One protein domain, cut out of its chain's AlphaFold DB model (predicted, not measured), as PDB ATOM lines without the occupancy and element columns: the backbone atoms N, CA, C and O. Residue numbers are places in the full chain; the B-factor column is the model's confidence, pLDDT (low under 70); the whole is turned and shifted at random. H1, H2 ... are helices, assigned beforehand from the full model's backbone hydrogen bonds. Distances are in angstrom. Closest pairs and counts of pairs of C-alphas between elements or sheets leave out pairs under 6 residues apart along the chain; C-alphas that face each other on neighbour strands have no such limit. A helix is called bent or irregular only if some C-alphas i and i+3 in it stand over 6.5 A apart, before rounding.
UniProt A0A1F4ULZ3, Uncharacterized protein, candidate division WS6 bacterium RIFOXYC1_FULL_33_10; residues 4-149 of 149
ATOM      1  N   GLU A   4     114.952 211.234 158.631       40.38
ATOM      2  CA  GLU A   4     115.011 212.601 159.188       40.38
ATOM      3  C   GLU A   4     115.335 212.656 160.700       40.38
ATOM      4  O   GLU A   4     115.791 213.680 161.213       40.38
ATOM      5  N   GLN A   5     115.098 211.570 161.454       48.28
ATOM      6  CA  GLN A   5     115.446 211.504 162.881       48.28
ATOM      7  C   GLN A   5     116.924 211.156 163.119       48.28
ATOM      8  O   GLN A   5     117.432 211.447 164.204       48.28
ATOM      9  N   LEU A   6     117.606 210.556 162.134       51.62
ATOM     10  CA  LEU A   6     119.048 210.283 162.185       51.62
ATOM     11  C   LEU A   6     119.838 211.585 161.978       51.62
ATOM     12  O   LEU A   6     120.582 211.992 162.872       51.62
ATOM     13  N   GLU A   7     119.526 212.337 160.916       45.84
ATOM     14  CA  GLU A   7     120.181 213.621 160.600       45.84
ATOM     15  C   GLU A   7     120.102 214.651 161.746       45.84
ATOM     16  O   GLU A   7     121.069 215.360 162.044       45.84
ATOM     17  N   ASN A   8     118.954 214.737 162.429       46.00
ATOM     18  CA  ASN A   8     118.763 215.669 163.547       46.00
ATOM     19  C   ASN A   8     119.528 215.260 164.817       46.00
ATOM     20  O   ASN A   8     119.872 216.122 165.622       46.00
ATOM     21  N   ARG A   9     119.811 213.968 165.030       52.16
ATOM     22  CA  ARG A   9     120.594 213.509 166.191       52.16
ATOM     23  C   ARG A   9     122.091 213.746 166.006       52.16
ATOM     24  O   ARG A   9     122.782 214.041 166.978       52.16
ATOM     25  N   GLU A  10     122.580 213.674 164.777       49.22
ATOM     26  CA  GLU A  10     124.007 213.773 164.459       49.22
ATOM     27  C   GLU A  10     124.576 215.179 164.583       49.22
ATOM     28  O   GLU A  10     125.638 215.357 165.179       49.22
ATOM     29  N   ASN A  11     123.844 216.193 164.112       48.16
ATOM     30  CA  ASN A  11     124.249 217.592 164.275       48.16
ATOM     31  C   ASN A  11     124.221 218.056 165.744       48.16
ATOM     32  O   ASN A  11     124.814 219.081 166.075       48.16
ATOM     33  N   ILE A  12     123.546 217.308 166.625       53.66
ATOM     34  CA  ILE A  12     123.470 217.586 168.065       53.66
ATOM     35  C   ILE A  12     124.561 216.823 168.844       53.66
ATOM     36  O   ILE A  12     124.989 217.287 169.899       53.66
ATOM     37  N   ALA A  13     125.030 215.671 168.345       67.56
ATOM     38  CA  ALA A  13     125.917 214.769 169.087       67.56
ATOM     39  C   ALA A  13     127.413 215.133 169.020       67.56
ATOM     40  O   ALA A  13     128.147 214.840 169.966       67.56
ATOM     41  N   PHE A  14     127.878 215.775 167.940       81.44
ATOM     42  CA  PHE A  14     129.302 216.077 167.735       81.44
ATOM     43  C   PHE A  14     129.543 217.551 167.406       81.44
ATOM     44  O   PHE A  14     128.797 218.164 166.646       81.44
ATOM     45  N   SER A  15     130.626 218.129 167.935       85.94
ATOM     46  CA  SER A  15     131.048 219.469 167.522       85.94
ATOM     47  C   SER A  15     131.665 219.432 166.121       85.94
ATOM     48  O   SER A  15     132.382 218.493 165.769       85.94
ATOM     49  N   GLN A  16     131.439 220.489 165.334       88.50
ATOM     50  CA  GLN A  16     132.042 220.638 164.002       88.50
ATOM     51  C   GLN A  16     133.575 220.548 164.051       88.50
ATOM     52  O   GLN A  16     134.180 219.906 163.200       88.50
ATOM     53  N   GLU A  17     134.193 221.101 165.097       91.00
ATOM     54  CA  GLU A  17     135.639 221.016 165.320       91.00
ATOM     55  C   GLU A  17     136.130 219.562 165.430       91.00
ATOM     56  O   GLU A  17     137.113 219.197 164.789       91.00
ATOM     57  N   LYS A  18     135.437 218.705 166.192       91.31
ATOM     58  CA  LYS A  18     135.823 217.291 166.328       91.31
ATOM     59  C   LYS A  18     135.676 216.525 165.013       91.31
ATOM     60  O   LYS A  18     136.497 215.651 164.722       91.31
ATOM     61  N   ILE A  19     134.635 216.840 164.237       92.62
ATOM     62  CA  ILE A  19     134.409 216.247 162.912       92.62
ATOM     63  C   ILE A  19     135.569 216.633 161.988       92.62
ATOM     64  O   ILE A  19     136.173 215.766 161.363       92.62
ATOM     65  N   GLU A  20     135.930 217.916 161.946       94.25
ATOM     66  CA  GLU A  20     137.037 218.425 161.131       94.25
ATOM     67  C   GLU A  20     138.387 217.818 161.513       94.25
ATOM     68  O   GLU A  20     139.121 217.359 160.641       94.25
ATOM     69  N   GLN A  21     138.706 217.769 162.806       95.25
ATOM     70  CA  GLN A  21     139.967 217.203 163.287       95.25
ATOM     71  C   GLN A  21     140.091 215.713 162.953       95.25
ATOM     72  O   GLN A  21     141.148 215.268 162.505       95.25
ATOM     73  N   SER A  22     139.012 214.948 163.142       96.31
ATOM     74  CA  SER A  22     138.997 213.511 162.847       96.31
ATOM     75  C   SER A  22     139.134 213.245 161.348       96.31
ATOM     76  O   SER A  22     139.916 212.387 160.941       96.31
ATOM     77  N   GLU A  23     138.404 213.991 160.516       96.38
ATOM     78  CA  GLU A  23     138.465 213.846 159.061       96.38
ATOM     79  C   GLU A  23     139.852 214.209 158.517       96.38
ATOM     80  O   GLU A  23     140.432 213.430 157.758       96.38
ATOM     81  N   LEU A  24     140.440 215.311 158.993       97.44
ATOM     82  CA  LEU A  24     141.791 215.717 158.615       97.44
ATOM     83  C   LEU A  24     142.832 214.669 159.028       97.44
ATOM     84  O   LEU A  24     143.682 214.294 158.222       97.44
ATOM     85  N   ALA A  25     142.754 214.145 160.255       97.81
ATOM     86  CA  ALA A  25     143.690 213.134 160.744       97.81
ATOM     87  C   ALA A  25     143.623 211.828 159.933       97.81
ATOM     88  O   ALA A  25     144.659 211.208 159.655       97.81
ATOM     89  N   VAL A  26     142.416 211.412 159.531       97.88
ATOM     90  CA  VAL A  26     142.204 210.284 158.614       97.88
ATOM     91  C   VAL A  26     142.817 210.593 157.248       97.88
ATOM     92  O   VAL A  26     143.613 209.798 156.743       97.88
ATOM     93  N   HIS A  27     142.510 211.760 156.673       97.31
ATOM     94  CA  HIS A  27     143.009 212.172 155.364       97.31
ATOM     95  C   HIS A  27     144.543 212.213 155.312       97.31
ATOM     96  O   HIS A  27     145.154 211.618 154.422       97.31
ATOM     97  N   GLU A  28     145.189 212.852 156.288       97.94
ATOM     98  CA  GLU A  28     146.649 212.935 156.383       97.94
ATOM     99  C   GLU A  28     147.300 211.556 156.525       97.94
ATOM    100  O   GLU A  28     148.356 211.284 155.944       97.94
ATOM    101  N   TYR A  29     146.682 210.663 157.301       98.31
ATOM    102  CA  TYR A  29     147.182 209.307 157.468       98.31
ATOM    103  C   TYR A  29     147.122 208.514 156.159       98.31
ATOM    104  O   TYR A  29     148.146 207.962 155.750       98.31
ATOM    105  N   VAL A  30     145.966 208.514 155.488       97.00
ATOM    106  CA  VAL A  30     145.769 207.816 154.209       97.00
ATOM    107  C   VAL A  30     146.668 208.408 153.125       97.00
ATOM    108  O   VAL A  30     147.338 207.659 152.425       97.00
ATOM    109  N   SER A  31     146.771 209.735 153.031       96.94
ATOM    110  CA  SER A  31     147.630 210.419 152.053       96.94
ATOM    111  C   SER A  31     149.110 210.052 152.220       96.94
ATOM    112  O   SER A  31     149.803 209.751 151.250       96.94
ATOM    113  N   ARG A  32     149.596 209.985 153.465       97.38
ATOM    114  CA  ARG A  32     150.992 209.635 153.766       97.38
ATOM    115  C   ARG A  32     151.315 208.156 153.546       97.38
ATOM    116  O   ARG A  32     152.462 207.834 153.246       97.38
ATOM    117  N   LYS A  33     150.361 207.256 153.794       97.38
ATOM    118  CA  LYS A  33     150.581 205.801 153.745       97.38
ATOM    119  C   LYS A  33     150.167 205.165 152.422       97.38
ATOM    120  O   LYS A  33     150.715 204.130 152.061       97.38
ATOM    121  N   GLY A  34     149.238 205.771 151.689       94.31
ATOM    122  CA  GLY A  34     148.721 205.237 150.436       94.31
ATOM    123  C   GLY A  34     148.159 203.827 150.620       94.31
ATOM    124  O   GLY A  34     147.232 203.618 151.395       94.31
ATOM    125  N   LYS A  35     148.746 202.854 149.917       93.88
ATOM    126  CA  LYS A  35     148.339 201.442 149.984       93.88
ATOM    127  C   LYS A  35     148.787 200.733 151.266       93.88
ATOM    128  O   LYS A  35     148.218 199.713 151.626       93.88
ATOM    129  N   ASP A  36     149.746 201.304 151.992       96.25
ATOM    130  CA  ASP A  36     150.339 200.699 153.190       96.25
ATOM    131  C   ASP A  36     149.632 201.140 154.483       96.25
ATOM    132  O   ASP A  36     150.244 201.209 155.554       96.25
ATOM    133  N   ILE A  37     148.352 201.518 154.401       97.50
ATOM    134  CA  ILE A  37     147.575 201.841 155.599       97.50
ATOM    135  C   ILE A  37     147.395 200.587 156.461       97.50
ATOM    136  O   ILE A  37     147.015 199.518 155.993       97.50
ATOM    137  N   ASP A  38     147.644 200.739 157.751       97.94
ATOM    138  CA  ASP A  38     147.183 199.828 158.795       97.94
ATOM    139  C   ASP A  38     145.767 200.248 159.228       97.94
ATOM    140  O   ASP A  38     145.544 201.430 159.526       97.94
ATOM    141  N   LEU A  39     144.821 199.300 159.229       97.38
ATOM    142  CA  LEU A  39     143.408 199.558 159.522       97.38
ATOM    143  C   LEU A  39     143.153 199.833 161.010       97.38
ATOM    144  O   LEU A  39     142.302 200.655 161.343       97.38
ATOM    145  N   VAL A  40     143.916 199.227 161.920       96.94
ATOM    146  CA  VAL A  40     143.814 199.524 163.355       96.94
ATOM    147  C   VAL A  40     144.254 200.965 163.604       96.94
ATOM    148  O   VAL A  40     143.537 201.739 164.239       96.94
ATOM    149  N   VAL A  41     145.383 201.372 163.022       97.75
ATOM    150  CA  VAL A  41     145.881 202.752 163.117       97.75
ATOM    151  C   VAL A  41     144.947 203.740 162.416       97.75
ATOM    152  O   VAL A  41     144.808 204.862 162.899       97.75
ATOM    153  N   LEU A  42     144.296 203.351 161.312       97.94
ATOM    154  CA  LEU A  42     143.271 204.160 160.642       97.94
ATOM    155  C   LEU A  42     142.119 204.477 161.601       97.94
ATOM    156  O   LEU A  42     141.782 205.645 161.788       97.94
ATOM    157  N   THR A  43     141.549 203.453 162.245       97.25
ATOM    158  CA  THR A  43     140.430 203.640 163.185       97.25
ATOM    159  C   THR A  43     140.822 204.487 164.394       97.25
ATOM    160  O   THR A  43     139.993 205.219 164.928       97.25
ATOM    161  N   SER A  44     142.104 204.477 164.775       97.38
ATOM    162  CA  SER A  44     142.637 205.303 165.860       97.38
ATOM    163  C   SER A  44     142.836 206.782 165.485       97.38
ATOM    164  O   SER A  44     143.312 207.547 166.327       97.38
ATOM    165  N   LYS A  45     142.591 207.193 164.231       97.88
ATOM    166  CA  LYS A  45     142.657 208.608 163.807       97.88
ATOM    167  C   LYS A  45     141.378 209.379 164.074       97.88
ATOM    168  O   LYS A  45     141.410 210.605 164.070       97.88
ATOM    169  N   VAL A  46     140.281 208.674 164.312       97.00
ATOM    170  CA  VAL A  46     138.998 209.280 164.652       97.00
ATOM    171  C   VAL A  46     138.941 209.531 166.158       97.00
ATOM    172  O   VAL A  46     139.435 208.720 166.945       97.00
ATOM    173  N   ASP A  47     138.317 210.639 166.565       95.94
ATOM    174  CA  ASP A  47     137.966 210.887 167.966       95.94
ATOM    175  C   ASP A  47     137.262 209.661 168.579       95.94
ATOM    176  O   ASP A  47     136.340 209.078 168.002       95.94
ATOM    177  N   THR A  48     137.730 209.246 169.758       93.38
ATOM    178  CA  THR A  48     137.311 207.979 170.375       93.38
ATOM    179  C   THR A  48     135.825 207.964 170.724       93.38
ATOM    180  O   THR A  48     135.165 206.947 170.513       93.38
ATOM    181  N   ASP A  49     135.276 209.074 171.213       91.50
ATOM    182  CA  ASP A  49     133.855 209.140 171.550       91.50
ATOM    183  C   ASP A  49     133.012 209.073 170.279       91.50
ATOM    184  O   ASP A  49     132.013 208.357 170.234       91.50
ATOM    185  N   MET A  50     133.453 209.756 169.221       91.81
ATOM    186  CA  MET A  50     132.754 209.778 167.941       91.81
ATOM    187  C   MET A  50     132.628 208.392 167.321       91.81
ATOM    188  O   MET A  50     131.519 207.944 167.029       91.81
ATOM    189  N   ILE A  51     133.745 207.674 167.186       94.62
ATOM    190  CA  ILE A  51     133.734 206.332 166.596       94.62
ATOM    191  C   ILE A  51     132.959 205.328 167.464       94.62
ATOM    192  O   ILE A  51     132.385 204.368 166.950       94.62
ATOM    193  N   ASN A  52     132.911 205.535 168.784       92.44
ATOM    194  CA  ASN A  52     132.129 204.701 169.694       92.44
ATOM    195  C   ASN A  52     130.628 204.994 169.595       92.44
ATOM    196  O   ASN A  52     129.843 204.055 169.507       92.44
ATOM    197  N   ILE A  53     130.222 206.265 169.571       92.25
ATOM    198  CA  ILE A  53     128.813 206.664 169.445       92.25
ATOM    199  C   ILE A  53     128.253 206.226 168.091       92.25
ATOM    200  O   ILE A  53     127.186 205.614 168.053       92.25
ATOM    201  N   LEU A  54     128.983 206.463 166.995       93.12
ATOM    202  CA  LEU A  54     128.595 205.969 165.669       93.12
ATOM    203  C   LEU A  54     128.536 204.438 165.654       93.12
ATOM    204  O   LEU A  54     127.575 203.865 165.154       93.12
ATOM    205  N   GLY A  55     129.512 203.765 166.269       94.56
ATOM    206  CA  GLY A  55     129.512 202.309 166.388       94.56
ATOM    207  C   GLY A  55     128.294 201.757 167.137       94.56
ATOM    208  O   GLY A  55     127.697 200.785 166.683       94.56
ATOM    209  N   LEU A  56     127.903 202.380 168.250       92.81
ATOM    210  CA  LEU A  56     126.706 202.007 169.016       92.81
ATOM    211  C   LEU A  56     125.420 202.288 168.240       92.81
ATOM    212  O   LEU A  56     124.484 201.495 168.277       92.81
ATOM    213  N   MET A  57     125.364 203.412 167.526       90.69
ATOM    214  CA  MET A  57     124.237 203.739 166.660       90.69
ATOM    215  C   MET A  57     124.053 202.672 165.576       90.69
ATOM    216  O   MET A  57     122.935 202.195 165.398       90.69
ATOM    217  N   LEU A  58     125.135 202.252 164.913       92.88
ATOM    218  CA  LEU A  58     125.089 201.164 163.939       92.88
ATOM    219  C   LEU A  58     124.579 199.871 164.572       92.88
ATOM    220  O   LEU A  58     123.671 199.252 164.033       92.88
ATOM    221  N   GLU A  59     125.106 199.482 165.734       93.25
ATOM    222  CA  GLU A  59     124.648 198.277 166.434       93.25
ATOM    223  C   GLU A  59     123.161 198.323 166.784       93.25
ATOM    224  O   GLU A  59     122.470 197.334 166.564       93.25
ATOM    225  N   ASN A  60     122.653 199.451 167.280       90.94
ATOM    226  CA  ASN A  60     121.230 199.605 167.586       90.94
ATOM    227  C   ASN A  60     120.374 199.475 166.321       90.94
ATOM    228  O   ASN A  60     119.379 198.758 166.312       90.94
ATOM    229  N   ILE A  61     120.797 200.121 165.234       89.50
ATOM    230  CA  ILE A  61     120.125 200.032 163.938       89.50
ATOM    231  C   ILE A  61     120.120 198.581 163.435       89.50
ATOM    232  O   ILE A  61     119.078 198.080 163.020       89.50
ATOM    233  N   ALA A  62     121.248 197.873 163.506       91.50
ATOM    234  CA  ALA A  62     121.321 196.475 163.097       91.50
ATOM    235  C   ALA A  62     120.461 195.568 163.992       91.50
ATOM    236  O   ALA A  62     119.773 194.697 163.473       91.50
ATOM    237  N   GLN A  63     120.424 195.792 165.308       91.75
ATOM    238  CA  GLN A  63     119.570 195.032 166.234       91.75
ATOM    239  C   GLN A  63     118.074 195.173 165.930       91.75
ATOM    240  O   GLN A  63     117.311 194.246 166.188       91.75
ATOM    241  N   GLU A  64     117.648 196.316 165.395       90.44
ATOM    242  CA  GLU A  64     116.253 196.549 165.017       90.44
ATOM    243  C   GLU A  64     115.870 195.917 163.669       90.44
ATOM    244  O   GLU A  64     114.684 195.702 163.425       90.44
ATOM    245  N   ASN A  65     116.843 195.637 162.793       90.75
ATOM    246  CA  ASN A  65     116.588 195.277 161.390       90.75
ATOM    247  C   ASN A  65     117.162 193.916 160.965       90.75
ATOM    248  O   ASN A  65     116.776 193.400 159.919       90.75
ATOM    249  N   VAL A  66     118.070 193.328 161.746       94.19
ATOM    250  CA  VAL A  66     118.768 192.080 161.418       94.19
ATOM    251  C   VAL A  66     118.540 191.044 162.511       94.19
ATOM    252  O   VAL A  66     118.819 191.275 163.688       94.19
ATOM    253  N   THR A  67     118.083 189.866 162.100       94.75
ATOM    254  CA  THR A  67     117.941 188.662 162.923       94.75
ATOM    255  C   THR A  67     118.837 187.548 162.381       94.75
ATOM    256  O   THR A  67     119.422 187.668 161.305       94.75
ATOM    257  N   GLU A  68     118.950 186.439 163.112       95.12
ATOM    258  CA  GLU A  68     119.696 185.250 162.673       95.12
ATOM    259  C   GLU A  68     119.176 184.634 161.360       95.12
ATOM    260  O   GLU A  68     119.952 184.023 160.617       95.12
ATOM    261  N   ASP A  69     117.900 184.856 161.041       95.88
ATOM    262  CA  ASP A  69     117.224 184.330 159.850       95.88
ATOM    263  C   ASP A  69     117.236 185.296 158.658       95.88
ATOM    264  O   ASP A  69     116.852 184.905 157.556       95.88
ATOM    265  N   THR A  70     117.679 186.546 158.846       96.62
ATOM    266  CA  THR A  70     117.718 187.541 157.764       96.62
ATOM    267  C   THR A  70     118.578 187.037 156.607       96.62
ATOM    268  O   THR A  70     119.753 186.706 156.777       96.62
ATOM    269  N   SER A  71     118.005 186.978 155.410       96.19
ATOM    270  CA  SER A  71     118.678 186.517 154.195       96.19
ATOM    271  C   SER A  71     119.686 187.540 153.662       96.19
ATOM    272  O   SER A  71     119.622 188.724 153.983       96.19
ATOM    273  N   ASP A  72     120.614 187.103 152.805       94.75
ATOM    274  CA  ASP A  72     121.574 188.019 152.169       94.75
ATOM    275  C   ASP A  72     120.877 189.075 151.293       94.75
ATOM    276  O   ASP A  72     121.328 190.211 151.240       94.75
ATOM    277  N   ILE A  73     119.742 188.733 150.669       96.44
ATOM    278  CA  ILE A  73     118.937 189.671 149.865       96.44
ATOM    279  C   ILE A  73     118.306 190.751 150.755       96.44
ATOM    280  O   ILE A  73     118.266 191.923 150.381       96.44
ATOM    281  N   GLU A  74     117.812 190.377 151.938       95.62
ATOM    282  CA  GLU A  74     117.257 191.335 152.900       95.62
ATOM    283  C   GLU A  74     118.347 192.232 153.495       95.62
ATOM    284  O   GLU A  74     118.130 193.436 153.630       95.62
ATOM    285  N   LEU A  75     119.531 191.676 153.785       95.56
ATOM    286  CA  LEU A  75     120.696 192.461 154.200       95.56
ATOM    287  C   LEU A  75     121.118 193.458 153.121       95.56
ATOM    288  O   LEU A  75     121.397 194.603 153.451       95.56
ATOM    289  N   ASP A  76     121.143 193.042 151.856       94.12
ATOM    290  CA  ASP A  76     121.524 193.902 150.734       94.12
ATOM    291  C   ASP A  76     120.499 195.023 150.517       94.12
ATOM    292  O   ASP A  76     120.849 196.198 150.459       94.12
ATOM    293  N   THR A  77     119.206 194.689 150.557       93.25
ATOM    294  CA  THR A  77     118.118 195.682 150.484       93.25
ATOM    295  C   THR A  77     118.224 196.711 151.615       93.25
ATOM    296  O   THR A  77     118.052 197.915 151.405       93.25
ATOM    297  N   PHE A  78     118.520 196.248 152.832       92.31
ATOM    298  CA  PHE A  78     118.724 197.121 153.980       92.31
ATOM    299  C   PHE A  78     119.995 197.979 153.843       92.31
ATOM    300  O   PHE A  78     119.946 199.179 154.115       92.31
ATOM    301  N   ASN A  79     121.103 197.388 153.387       92.56
ATOM    302  CA  ASN A  79     122.379 198.051 153.109       92.56
ATOM    303  C   ASN A  79     122.199 199.205 152.112       92.56
ATOM    304  O   ASN A  79     122.576 200.341 152.407       92.56
ATOM    305  N   GLU A  80     121.547 198.938 150.978       89.00
ATOM    306  CA  GLU A  80     121.250 199.944 149.959       89.00
ATOM    307  C   GLU A  80     120.361 201.066 150.505       89.00
ATOM    308  O   GLU A  80     120.654 202.244 150.293       89.00
ATOM    309  N   SER A  81     119.288 200.732 151.234       87.19
ATOM    310  CA  SER A  81     118.389 201.743 151.802       87.19
ATOM    311  C   SER A  81     119.112 202.619 152.829       87.19
ATOM    312  O   SER A  81     119.075 203.846 152.737       87.19
ATOM    313  N   PHE A  82     119.847 202.017 153.763       87.25
ATOM    314  CA  PHE A  82     120.582 202.755 154.785       87.25
ATOM    315  C   PHE A  82     121.674 203.645 154.185       87.25
ATOM    316  O   PHE A  82     121.759 204.827 154.522       87.25
ATOM    317  N   TYR A  83     122.485 203.111 153.269       81.75
ATOM    318  CA  TYR A  83     123.608 203.855 152.714       81.75
ATOM    319  C   TYR A  83     123.161 204.917 151.703       81.75
ATOM    320  O   TYR A  83     123.515 206.090 151.839       81.75
ATOM    321  N   ARG A  84     122.349 204.539 150.706       77.19
ATOM    322  CA  ARG A  84     121.984 205.433 149.593       77.19
ATOM    323  C   ARG A  84     120.856 206.389 149.931       77.19
ATOM    324  O   ARG A  84     120.846 207.495 149.404       77.19
ATOM    325  N   GLN A  85     119.901 205.967 150.755       73.44
ATOM    326  CA  GLN A  85     118.736 206.793 151.086       73.44
ATOM    327  C   GLN A  85     118.893 207.466 152.451       73.44
ATOM    328  O   GLN A  85     118.324 208.531 152.659       73.44
ATOM    329  N   GLY A  86     119.657 206.863 153.369       74.31
ATOM    330  CA  GLY A  86     119.880 207.392 154.715       74.31
ATOM    331  C   GLY A  86     121.113 208.287 154.836       74.31
ATOM    332  O   GLY A  86     120.995 209.464 155.153       74.31
ATOM    333  N   ILE A  87     122.304 207.725 154.613       81.06
ATOM    334  CA  ILE A  87     123.585 208.388 154.932       81.06
ATOM    335  C   ILE A  87     124.093 209.303 153.817       81.06
ATOM    336  O   ILE A  87     124.908 210.198 154.050       81.06
ATOM    337  N   PHE A  88     123.664 209.090 152.574       77.94
ATOM    338  CA  PHE A  88     124.180 209.864 151.447       77.94
ATOM    339  C   PHE A  88     123.940 211.382 151.586       77.94
ATOM    340  O   PHE A  88     124.763 212.175 151.126       77.94
ATOM    341  N   GLU A  89     122.884 211.788 152.288       79.31
ATOM    342  CA  GLU A  89     122.562 213.199 152.544       79.31
ATOM    343  C   GLU A  89     123.325 213.796 153.742       79.31
ATOM    344  O   GLU A  89     123.338 215.012 153.943       79.31
ATOM    345  N   TRP A  90     124.034 212.971 154.519       84.12
ATOM    346  CA  TRP A  90     124.785 213.449 155.676       84.12
ATOM    347  C   TRP A  90     125.926 214.376 155.276       84.12
ATOM    348  O   TRP A  90     126.458 214.340 154.161       84.12
ATOM    349  N   ASN A  91     126.389 215.155 156.260       85.75
ATOM    350  CA  ASN A  91     127.622 215.914 156.135       85.75
ATOM    351  C   ASN A  91     128.748 214.998 155.596       85.75
ATOM    352  O   ASN A  91     129.075 213.999 156.244       85.75
ATOM    353  N   PRO A  92     129.389 215.334 154.458       89.50
ATOM    354  CA  PRO A  92     130.373 214.454 153.829       89.50
ATOM    355  C   PRO A  92     131.554 214.079 154.732       89.50
ATOM    356  O   PRO A  92     132.081 212.975 154.628       89.50
ATOM    357  N   ARG A  93     131.961 214.973 155.643       92.38
ATOM    358  CA  ARG A  93     133.042 214.697 156.599       92.38
ATOM    359  C   ARG A  93     132.603 213.685 157.647       92.38
ATOM    360  O   ARG A  93     133.351 212.761 157.949       92.38
ATOM    361  N   LEU A  94     131.381 213.821 158.162       90.25
ATOM    362  CA  LEU A  94     130.815 212.843 159.088       90.25
ATOM    363  C   LEU A  94     130.625 211.482 158.408       90.25
ATOM    364  O   LEU A  94     130.948 210.458 159.003       90.25
ATOM    365  N   ARG A  95     130.197 211.466 157.141       91.38
ATOM    366  CA  ARG A  95     130.119 210.236 156.346       91.38
ATOM    367  C   ARG A  95     131.482 209.555 156.211       91.38
ATOM    368  O   ARG A  95     131.571 208.370 156.497       91.38
ATOM    369  N   ASN A  96     132.557 210.284 155.897       92.94
ATOM    370  CA  ASN A  96     133.913 209.708 155.859       92.94
ATOM    371  C   ASN A  96     134.310 209.059 157.199       92.94
ATOM    372  O   ASN A  96     134.968 208.019 157.229       92.94
ATOM    373  N   ILE A  97     133.910 209.660 158.321       95.25
ATOM    374  CA  ILE A  97     134.159 209.106 159.656       95.25
ATOM    375  C   ILE A  97     133.315 207.845 159.895       95.25
ATOM    376  O   ILE A  97     133.799 206.871 160.483       95.25
ATOM    377  N   LEU A  98     132.077 207.821 159.405       94.75
ATOM    378  CA  LEU A  98     131.238 206.629 159.440       94.75
ATOM    379  C   LEU A  98     131.842 205.482 158.619       94.75
ATOM    380  O   LEU A  98     131.865 204.352 159.097       94.75
ATOM    381  N   GLU A  99     132.422 205.758 157.451       95.56
ATOM    382  CA  GLU A  99     133.122 204.745 156.645       95.56
ATOM    383  C   GLU A  99     134.284 204.099 157.424       95.56
ATOM    384  O   GLU A  99     134.452 202.879 157.417       95.56
ATOM    385  N   VAL A 100     135.057 204.894 158.174       97.81
ATOM    386  CA  VAL A 100     136.099 204.371 159.083       97.81
ATOM    387  C   VAL A 100     135.483 203.569 160.237       97.81
ATOM    388  O   VAL A 100     136.061 202.583 160.703       97.81
ATOM    389  N   THR A 101     134.288 203.951 160.686       97.31
ATOM    390  CA  THR A 101     133.537 203.206 161.704       97.31
ATOM    391  C   THR A 101     133.093 201.835 161.180       97.31
ATOM    392  O   THR A 101     133.189 200.859 161.923       97.31
ATOM    393  N   PHE A 102     132.698 201.716 159.906       97.44
ATOM    394  CA  PHE A 102     132.418 200.417 159.280       97.44
ATOM    395  C   PHE A 102     133.647 199.510 159.310       97.44
ATOM    396  O   PHE A 102     133.545 198.365 159.743       97.44
ATOM    397  N   VAL A 103     134.823 200.039 158.952       98.19
ATOM    398  CA  VAL A 103     136.091 199.294 159.032       98.19
ATOM    399  C   VAL A 103     136.322 198.772 160.450       98.19
ATOM    400  O   VAL A 103     136.537 197.574 160.628       98.19
ATOM    401  N   LYS A 104     136.213 199.633 161.472       98.06
ATOM    402  CA  LYS A 104     136.343 199.216 162.880       98.06
ATOM    403  C   LYS A 104     135.386 198.073 163.216       98.06
ATOM    404  O   LYS A 104     135.787 197.096 163.840       98.06
ATOM    405  N   LYS A 105     134.131 198.191 162.790       97.62
ATOM    406  CA  LYS A 105     133.083 197.215 163.077       97.62
ATOM    407  C   LYS A 105     133.314 195.864 162.400       97.62
ATOM    408  O   LYS A 105     133.060 194.835 163.026       97.62
ATOM    409  N   VAL A 106     133.854 195.846 161.181       97.75
ATOM    410  CA  VAL A 106     134.296 194.597 160.545       97.75
ATOM    411  C   VAL A 106     135.455 193.975 161.329       97.75
ATOM    412  O   VAL A 106     135.394 192.788 161.631       97.75
ATOM    413  N   LEU A 107     136.470 194.756 161.722       96.75
ATOM    414  CA  LEU A 107     137.610 194.241 162.499       96.75
ATOM    415  C   LEU A 107     137.170 193.622 163.839       96.75
ATOM    416  O   LEU A 107     137.644 192.551 164.211       96.75
ATOM    417  N   GLU A 108     136.219 194.249 164.539       96.31
ATOM    418  CA  GLU A 108     135.634 193.727 165.788       96.31
ATOM    419  C   GLU A 108     134.881 192.397 165.596       96.31
ATOM    420  O   GLU A 108     134.771 191.599 166.531       96.31
ATOM    421  N   ASN A 109     134.379 192.139 164.385       96.06
ATOM    422  CA  ASN A 109     133.612 190.947 164.034       96.06
ATOM    423  C   ASN A 109     134.356 190.009 163.066       96.06
ATOM    424  O   ASN A 109     133.737 189.095 162.527       96.06
ATOM    425  N   LEU A 110     135.669 190.166 162.869       94.62
ATOM    426  CA  LEU A 110     136.421 189.430 161.842       94.62
ATOM    427  C   LEU A 110     136.328 187.901 161.996       94.62
ATOM    428  O   LEU A 110     136.349 187.159 161.024       94.62
ATOM    429  N   ARG A 111     136.154 187.396 163.223       95.00
ATOM    430  CA  ARG A 111     135.951 185.955 163.469       95.00
ATOM    431  C   ARG A 111     134.616 185.403 162.946       95.00
ATOM    432  O   ARG A 111     134.462 184.192 162.867       95.00
ATOM    433  N   TYR A 112     133.664 186.283 162.652       96.50
ATOM    434  CA  TYR A 112     132.321 185.972 162.165       96.50
ATOM    435  C   TYR A 112     132.162 186.229 160.664       96.50
ATOM    436  O   TYR A 112     131.082 186.023 160.117       96.50
ATOM    437  N   THR A 113     133.206 186.709 159.984       95.31
ATOM    438  CA  THR A 113     133.167 186.913 158.536       95.31
ATOM    439  C   THR A 113     133.467 185.614 157.788       95.31
ATOM    440  O   THR A 113     134.034 184.661 158.325       95.31
ATOM    441  N   ASN A 114     133.120 185.579 156.499       90.69
ATOM    442  CA  ASN A 114     133.571 184.519 155.602       90.69
ATOM    443  C   ASN A 114     135.113 184.478 155.561       90.69
ATOM    444  O   ASN A 114     135.754 185.526 155.593       90.69
ATOM    445  N   HIS A 115     135.708 183.290 155.427       89.06
ATOM    446  CA  HIS A 115     137.163 183.099 155.339       89.06
ATOM    447  C   HIS A 115     137.842 183.887 154.203       89.06
ATOM    448  O   HIS A 115     139.042 184.138 154.269       89.06
ATOM    449  N   ASN A 116     137.091 184.277 153.169       91.44
ATOM    450  CA  ASN A 116     137.589 185.110 152.071       91.44
ATOM    451  C   ASN A 116     137.656 186.607 152.420       91.44
ATOM    452  O   ASN A 116     138.297 187.373 151.702       91.44
ATOM    453  N   VAL A 117     137.018 187.036 153.512       94.75
ATOM    454  CA  VAL A 117     137.114 188.408 154.015       94.75
ATOM    455  C   VAL A 117     138.395 188.530 154.828       94.75
ATOM    456  O   VAL A 117     138.475 188.094 155.974       94.75
ATOM    457  N   THR A 118     139.412 189.114 154.204       95.44
ATOM    458  CA  THR A 118     140.713 189.382 154.821       95.44
ATOM    459  C   THR A 118     140.869 190.869 155.130       95.44
ATOM    460  O   THR A 118     140.185 191.708 154.543       95.44
ATOM    461  N   GLU A 119     141.805 191.220 156.014       94.38
ATOM    462  CA  GLU A 119     142.153 192.629 156.255       94.38
ATOM    463  C   GLU A 119     142.597 193.348 154.974       94.38
ATOM    464  O   GLU A 119     142.281 194.521 154.791       94.38
ATOM    465  N   GLU A 120     143.276 192.645 154.061       95.94
ATOM    466  CA  GLU A 120     143.690 193.212 152.776       95.94
ATOM    467  C   GLU A 120     142.485 193.548 151.892       95.94
ATOM    468  O   GLU A 120     142.432 194.636 151.328       95.94
ATOM    469  N   LEU A 121     141.465 192.683 151.855       96.69
ATOM    470  CA  LEU A 121     140.221 192.983 151.142       96.69
ATOM    471  C   LEU A 121     139.530 194.227 151.722       96.69
ATOM    472  O   LEU A 121     139.122 195.108 150.972       96.69
ATOM    473  N   ILE A 122     139.413 194.325 153.050       97.44
ATOM    474  CA  ILE A 122     138.778 195.480 153.712       97.44
ATOM    475  C   ILE A 122     139.547 196.766 153.389       97.44
ATOM    476  O   ILE A 122     138.950 197.812 153.125       97.44
ATOM    477  N   LYS A 123     140.880 196.684 153.380       97.56
ATOM    478  CA  LYS A 123     141.766 197.785 153.014       97.56
ATOM    479  C   LYS A 123     141.559 198.228 151.571       97.56
ATOM    480  O   LYS A 123     141.404 199.425 151.329       97.56
ATOM    481  N   ASP A 124     141.515 197.283 150.641       97.88
ATOM    482  CA  ASP A 124     141.277 197.554 149.227       97.88
ATOM    483  C   ASP A 124     139.918 198.219 149.008       97.88
ATOM    484  O   ASP A 124     139.853 199.248 148.337       97.88
ATOM    485  N   LEU A 125     138.854 197.702 149.631       97.69
ATOM    486  CA  LEU A 125     137.518 198.301 149.562       97.69
ATOM    487  C   LEU A 125     137.513 199.736 150.106       97.69
ATOM    488  O   LEU A 125     136.961 200.639 149.476       97.69
ATOM    489  N   TYR A 126     138.182 199.982 151.236       97.62
ATOM    490  CA  TYR A 126     138.262 201.320 151.826       97.62
ATOM    491  C   TYR A 126     139.013 202.307 150.918       97.62
ATOM    492  O   TYR A 126     138.552 203.428 150.685       97.62
ATOM    493  N   LEU A 127     140.161 201.894 150.369       96.62
ATOM    494  CA  LEU A 127     140.977 202.728 149.481       96.62
ATOM    495  C   LEU A 127     140.296 202.992 148.134       96.62
ATOM    496  O   LEU A 127     140.441 204.085 147.585       96.62
ATOM    497  N   GLN A 128     139.542 202.021 147.618       97.19
ATOM    498  CA  GLN A 128     138.784 202.132 146.368       97.19
ATOM    499  C   GLN A 128     137.427 202.831 146.536       97.19
ATOM    500  O   GLN A 128     136.743 203.057 145.542       97.19
ATOM    501  N   LYS A 129     137.071 203.240 147.761       94.56
ATOM    502  CA  LYS A 129     135.816 203.937 148.082       94.56
ATOM    503  C   LYS A 129     134.573 203.083 147.817       94.56
ATOM    504  O   LYS A 129     133.597 203.565 147.248       94.56
ATOM    505  N   TYR A 130     134.600 201.856 148.338       95.56
ATOM    506  CA  TYR A 130     133.482 200.907 148.383       95.56
ATOM    507  C   TYR A 130     132.914 200.712 149.808       95.56
ATOM    508  O   TYR A 130     133.002 199.627 150.383       95.56
ATOM    509  N   PRO A 131     132.348 201.756 150.435       93.62
ATOM    510  CA  PRO A 131     131.840 201.675 151.806       93.62
ATOM    511  C   PRO A 131     130.568 200.826 151.955       93.62
ATOM    512  O   PRO A 131     130.384 200.228 153.012       93.62
ATOM    513  N   GLU A 132     129.732 200.728 150.912       94.19
ATOM    514  CA  GLU A 132     128.547 199.847 150.868       94.19
ATOM    515  C   GLU A 132     128.946 198.374 151.045       94.19
ATOM    516  O   GLU A 132     128.314 197.647 151.810       94.19
ATOM    517  N   ASP A 133     130.040 197.947 150.411       96.06
ATOM    518  CA  ASP A 133     130.554 196.581 150.531       96.06
ATOM    519  C   ASP A 133     131.113 196.307 151.936       96.06
ATOM    520  O   ASP A 133     130.875 195.249 152.517       96.06
ATOM    521  N   ILE A 134     131.817 197.279 152.531       97.25
ATOM    522  CA  ILE A 134     132.332 197.158 153.907       97.25
ATOM    523  C   ILE A 134     131.171 197.061 154.903       97.25
ATOM    524  O   ILE A 134     131.213 196.247 155.829       97.25
ATOM    525  N   TYR A 135     130.124 197.869 154.712       95.81
ATOM    526  CA  TYR A 135     128.946 197.843 155.571       95.81
ATOM    527  C   TYR A 135     128.179 196.520 155.437       95.81
ATOM    528  O   TYR A 135     127.845 195.910 156.455       95.81
ATOM    529  N   PHE A 136     128.007 196.003 154.216       96.69
ATOM    530  CA  PHE A 136     127.419 194.683 153.987       96.69
ATOM    531  C   PHE A 136     128.214 193.561 154.671       96.69
ATOM    532  O   PHE A 136     127.633 192.717 155.357       96.69
ATOM    533  N   ILE A 137     129.548 193.570 154.547       97.56
ATOM    534  CA  ILE A 137     130.425 192.609 155.236       97.56
ATOM    535  C   ILE A 137     130.176 192.655 156.745       97.56
ATOM    536  O   ILE A 137     130.051 191.605 157.387       97.56
ATOM    537  N   TRP A 138     130.070 193.854 157.322       97.44
ATOM    538  CA  TRP A 138     129.760 193.991 158.738       97.44
ATOM    539  C   TRP A 138     128.372 193.434 159.083       97.44
ATOM    540  O   TRP A 138     128.281 192.639 160.017       97.44
ATOM    541  N   LEU A 139     127.320 193.777 158.335       96.94
ATOM    542  CA  LEU A 139     125.959 193.277 158.567       96.94
ATOM    543  C   LEU A 139     125.885 191.747 158.503       96.94
ATOM    544  O   LEU A 139     125.308 191.110 159.386       96.94
ATOM    545  N   SER A 140     126.535 191.152 157.502       97.06
ATOM    546  CA  SER A 140     126.652 189.700 157.366       97.06
ATOM    547  C   SER A 140     127.355 189.090 158.585       97.06
ATOM    548  O   SER A 140     126.816 188.186 159.224       97.06
ATOM    549  N   SER A 141     128.495 189.654 159.004       97.06
ATOM    550  CA  SER A 141     129.215 189.200 160.206       97.06
ATOM    551  C   SER A 141     128.409 189.375 161.499       97.06
ATOM    552  O   SER A 141     128.514 188.569 162.422       97.06
ATOM    553  N   PHE A 142     127.585 190.423 161.579       96.81
ATOM    554  CA  PHE A 142     126.712 190.686 162.714       96.81
ATOM    555  C   PHE A 142     125.621 189.619 162.813       96.81
ATOM    556  O   PHE A 142     125.399 189.093 163.902       96.81
ATOM    557  N   ARG A 143     125.005 189.232 161.688       96.81
ATOM    558  CA  ARG A 143     124.060 188.107 161.632       96.81
ATOM    559  C   ARG A 143     124.706 186.799 162.085       96.81
ATOM    560  O   ARG A 143     124.137 186.109 162.925       96.81
ATOM    561  N   GLU A 144     125.895 186.463 161.580       96.69
ATOM    562  CA  GLU A 144     126.583 185.230 161.998       96.69
ATOM    563  C   GLU A 144     126.926 185.247 163.497       96.69
ATOM    564  O   GLU A 144     126.780 184.241 164.185       96.69
ATOM    565  N   LYS A 145     127.283 186.413 164.049       95.88
ATOM    566  CA  LYS A 145     127.473 186.597 165.496       95.88
ATOM    567  C   LYS A 145     126.196 186.371 166.312       95.88
ATOM    568  O   LYS A 145     126.300 186.009 167.480       95.88
ATOM    569  N   LEU A 146     125.010 186.619 165.750       94.56
ATOM    570  CA  LEU A 146     123.745 186.298 166.422       94.56
ATOM    571  C   LEU A 146     123.518 184.784 166.494       94.56
ATOM    572  O   LEU A 146     123.071 184.316 167.534       94.56
ATOM    573  N   ARG A 147     123.899 184.039 165.449       93.44
ATOM    574  CA  ARG A 147     123.775 182.569 165.374       93.44
ATOM    575  C   ARG A 147     124.714 181.812 166.316       93.44
ATOM    576  O   ARG A 147     124.454 180.660 166.636       93.44
ATOM    577  N   ASP A 148     125.816 182.439 166.717       90.19
ATOM    578  CA  ASP A 148     126.824 181.872 167.627       90.19
ATOM    579  C   ASP A 148     126.481 182.070 169.123       90.19
ATOM    580  O   ASP A 148     127.303 181.776 169.990       90.19
ATOM    581  N   LYS A 149     125.299 182.616 169.449       69.25
ATOM    582  CA  LYS A 149     124.823 182.807 170.833       69.25
ATOM    583  C   LYS A 149     124.057 181.598 171.357       69.25
ATOM    584  O   LYS A 149     124.193 181.339 172.576       69.25
TER     585      LYS A 149
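AT A GLANCE: This is residues 4 to 149 of the 149 residues of an uncharacterized protein of candidate division WS6 bacterium RIFOXYC1_FULL_33_10 (UniProt A0A1F4ULZ3). Helix H6 runs through the core, and H2, H3, H4, H7 and H8 pack around it, mostly crossed. The longest helix, H2, covers one end of H6, H4 crosses one side, H7 and H8 fold back one after the other on H6, and H5 packs on H8; H1, at the margin, touches no helix. The printed part has 146 residues with eight named helices, H1 to H8 in chain order, and no named strand: the class is all helix. The whole is compact, with a radius of gyration of the C-alphas of 14.8 A and spans of 41 by 37 by 25 A.

IN THESE COORDINATES: H2, residues 16 to 36, is 29.1 A long and begins at C-alpha 16 at (132.042, 220.638, 164.002). It has a kink of 46 degrees near residue 30 and is irregular: C-alphas 32 and 35 are 9.4 A apart. H6 is residues 92 to 108, 24.5 A. H3 is residues 39 to 43, 6.2 A. H4 is residues 48 to 65, 25.9 A. H7 is residues 119 to 127, 12.2 A. H8, residues 131 to 147, 24.8 A, ends at C-alpha 147 at (123.775, 182.569, 165.374). H5 is residues 72 to 87, 20.7 A. H1, residues 4 to 13, 14.9 A, begins at C-alpha 4 at (115.011, 212.601, 159.188).

HOW THE PARTS SIT: H2, with residues 19 to 23 alone, touches the hub H6 at a steep tilt of 60 degrees, the same way; their closest C-alphas, of Glu 23 and Arg 93, are 6.0 A apart. H3 touches H6, closest at the C-alphas of Thr 43 and Val 100, 6.0 A. H4, with residues 51 to 55 alone, touches H6 about perpendicular at 74 degrees, closest at the C-alphas of Ile 51 and Thr 101, 5.8 A. H6 and H7 form a hairpin at a shallow tilt of 7 degrees, with the C-alphas of Val 103 and Ile 122 closest at 7.1 A. H7 and H8 form another at 36 degrees, only just steep, closest at the C-alphas of Ile 122 and Ile 134, 6.7 A. H8 also touches H6, closest at the C-alphas of Val 106 and Trp 138, 4.9 A. H5 touches H8 at a steep tilt of 48 degrees, opposite ways, closest at the C-alphas of Asn 79 and Phe 136, 6.1 A. H1 is near H4 and H5. Every O i to N i+4 pair is within hydrogen-bond range in H3 to H8, against 15 of 17 in H2 and 2 of 6 in H1, where 3 of 7 O i to N i+3 pairs are within range.

THE WHOLE: The two C-alphas farthest apart, of Arg 32 and Asp 69, are 42.6 A apart. The printed part has no cut and no long link. Mean pLDDT of the printed part is 90.6; residues 4 to 13 and residue 149 are under 70.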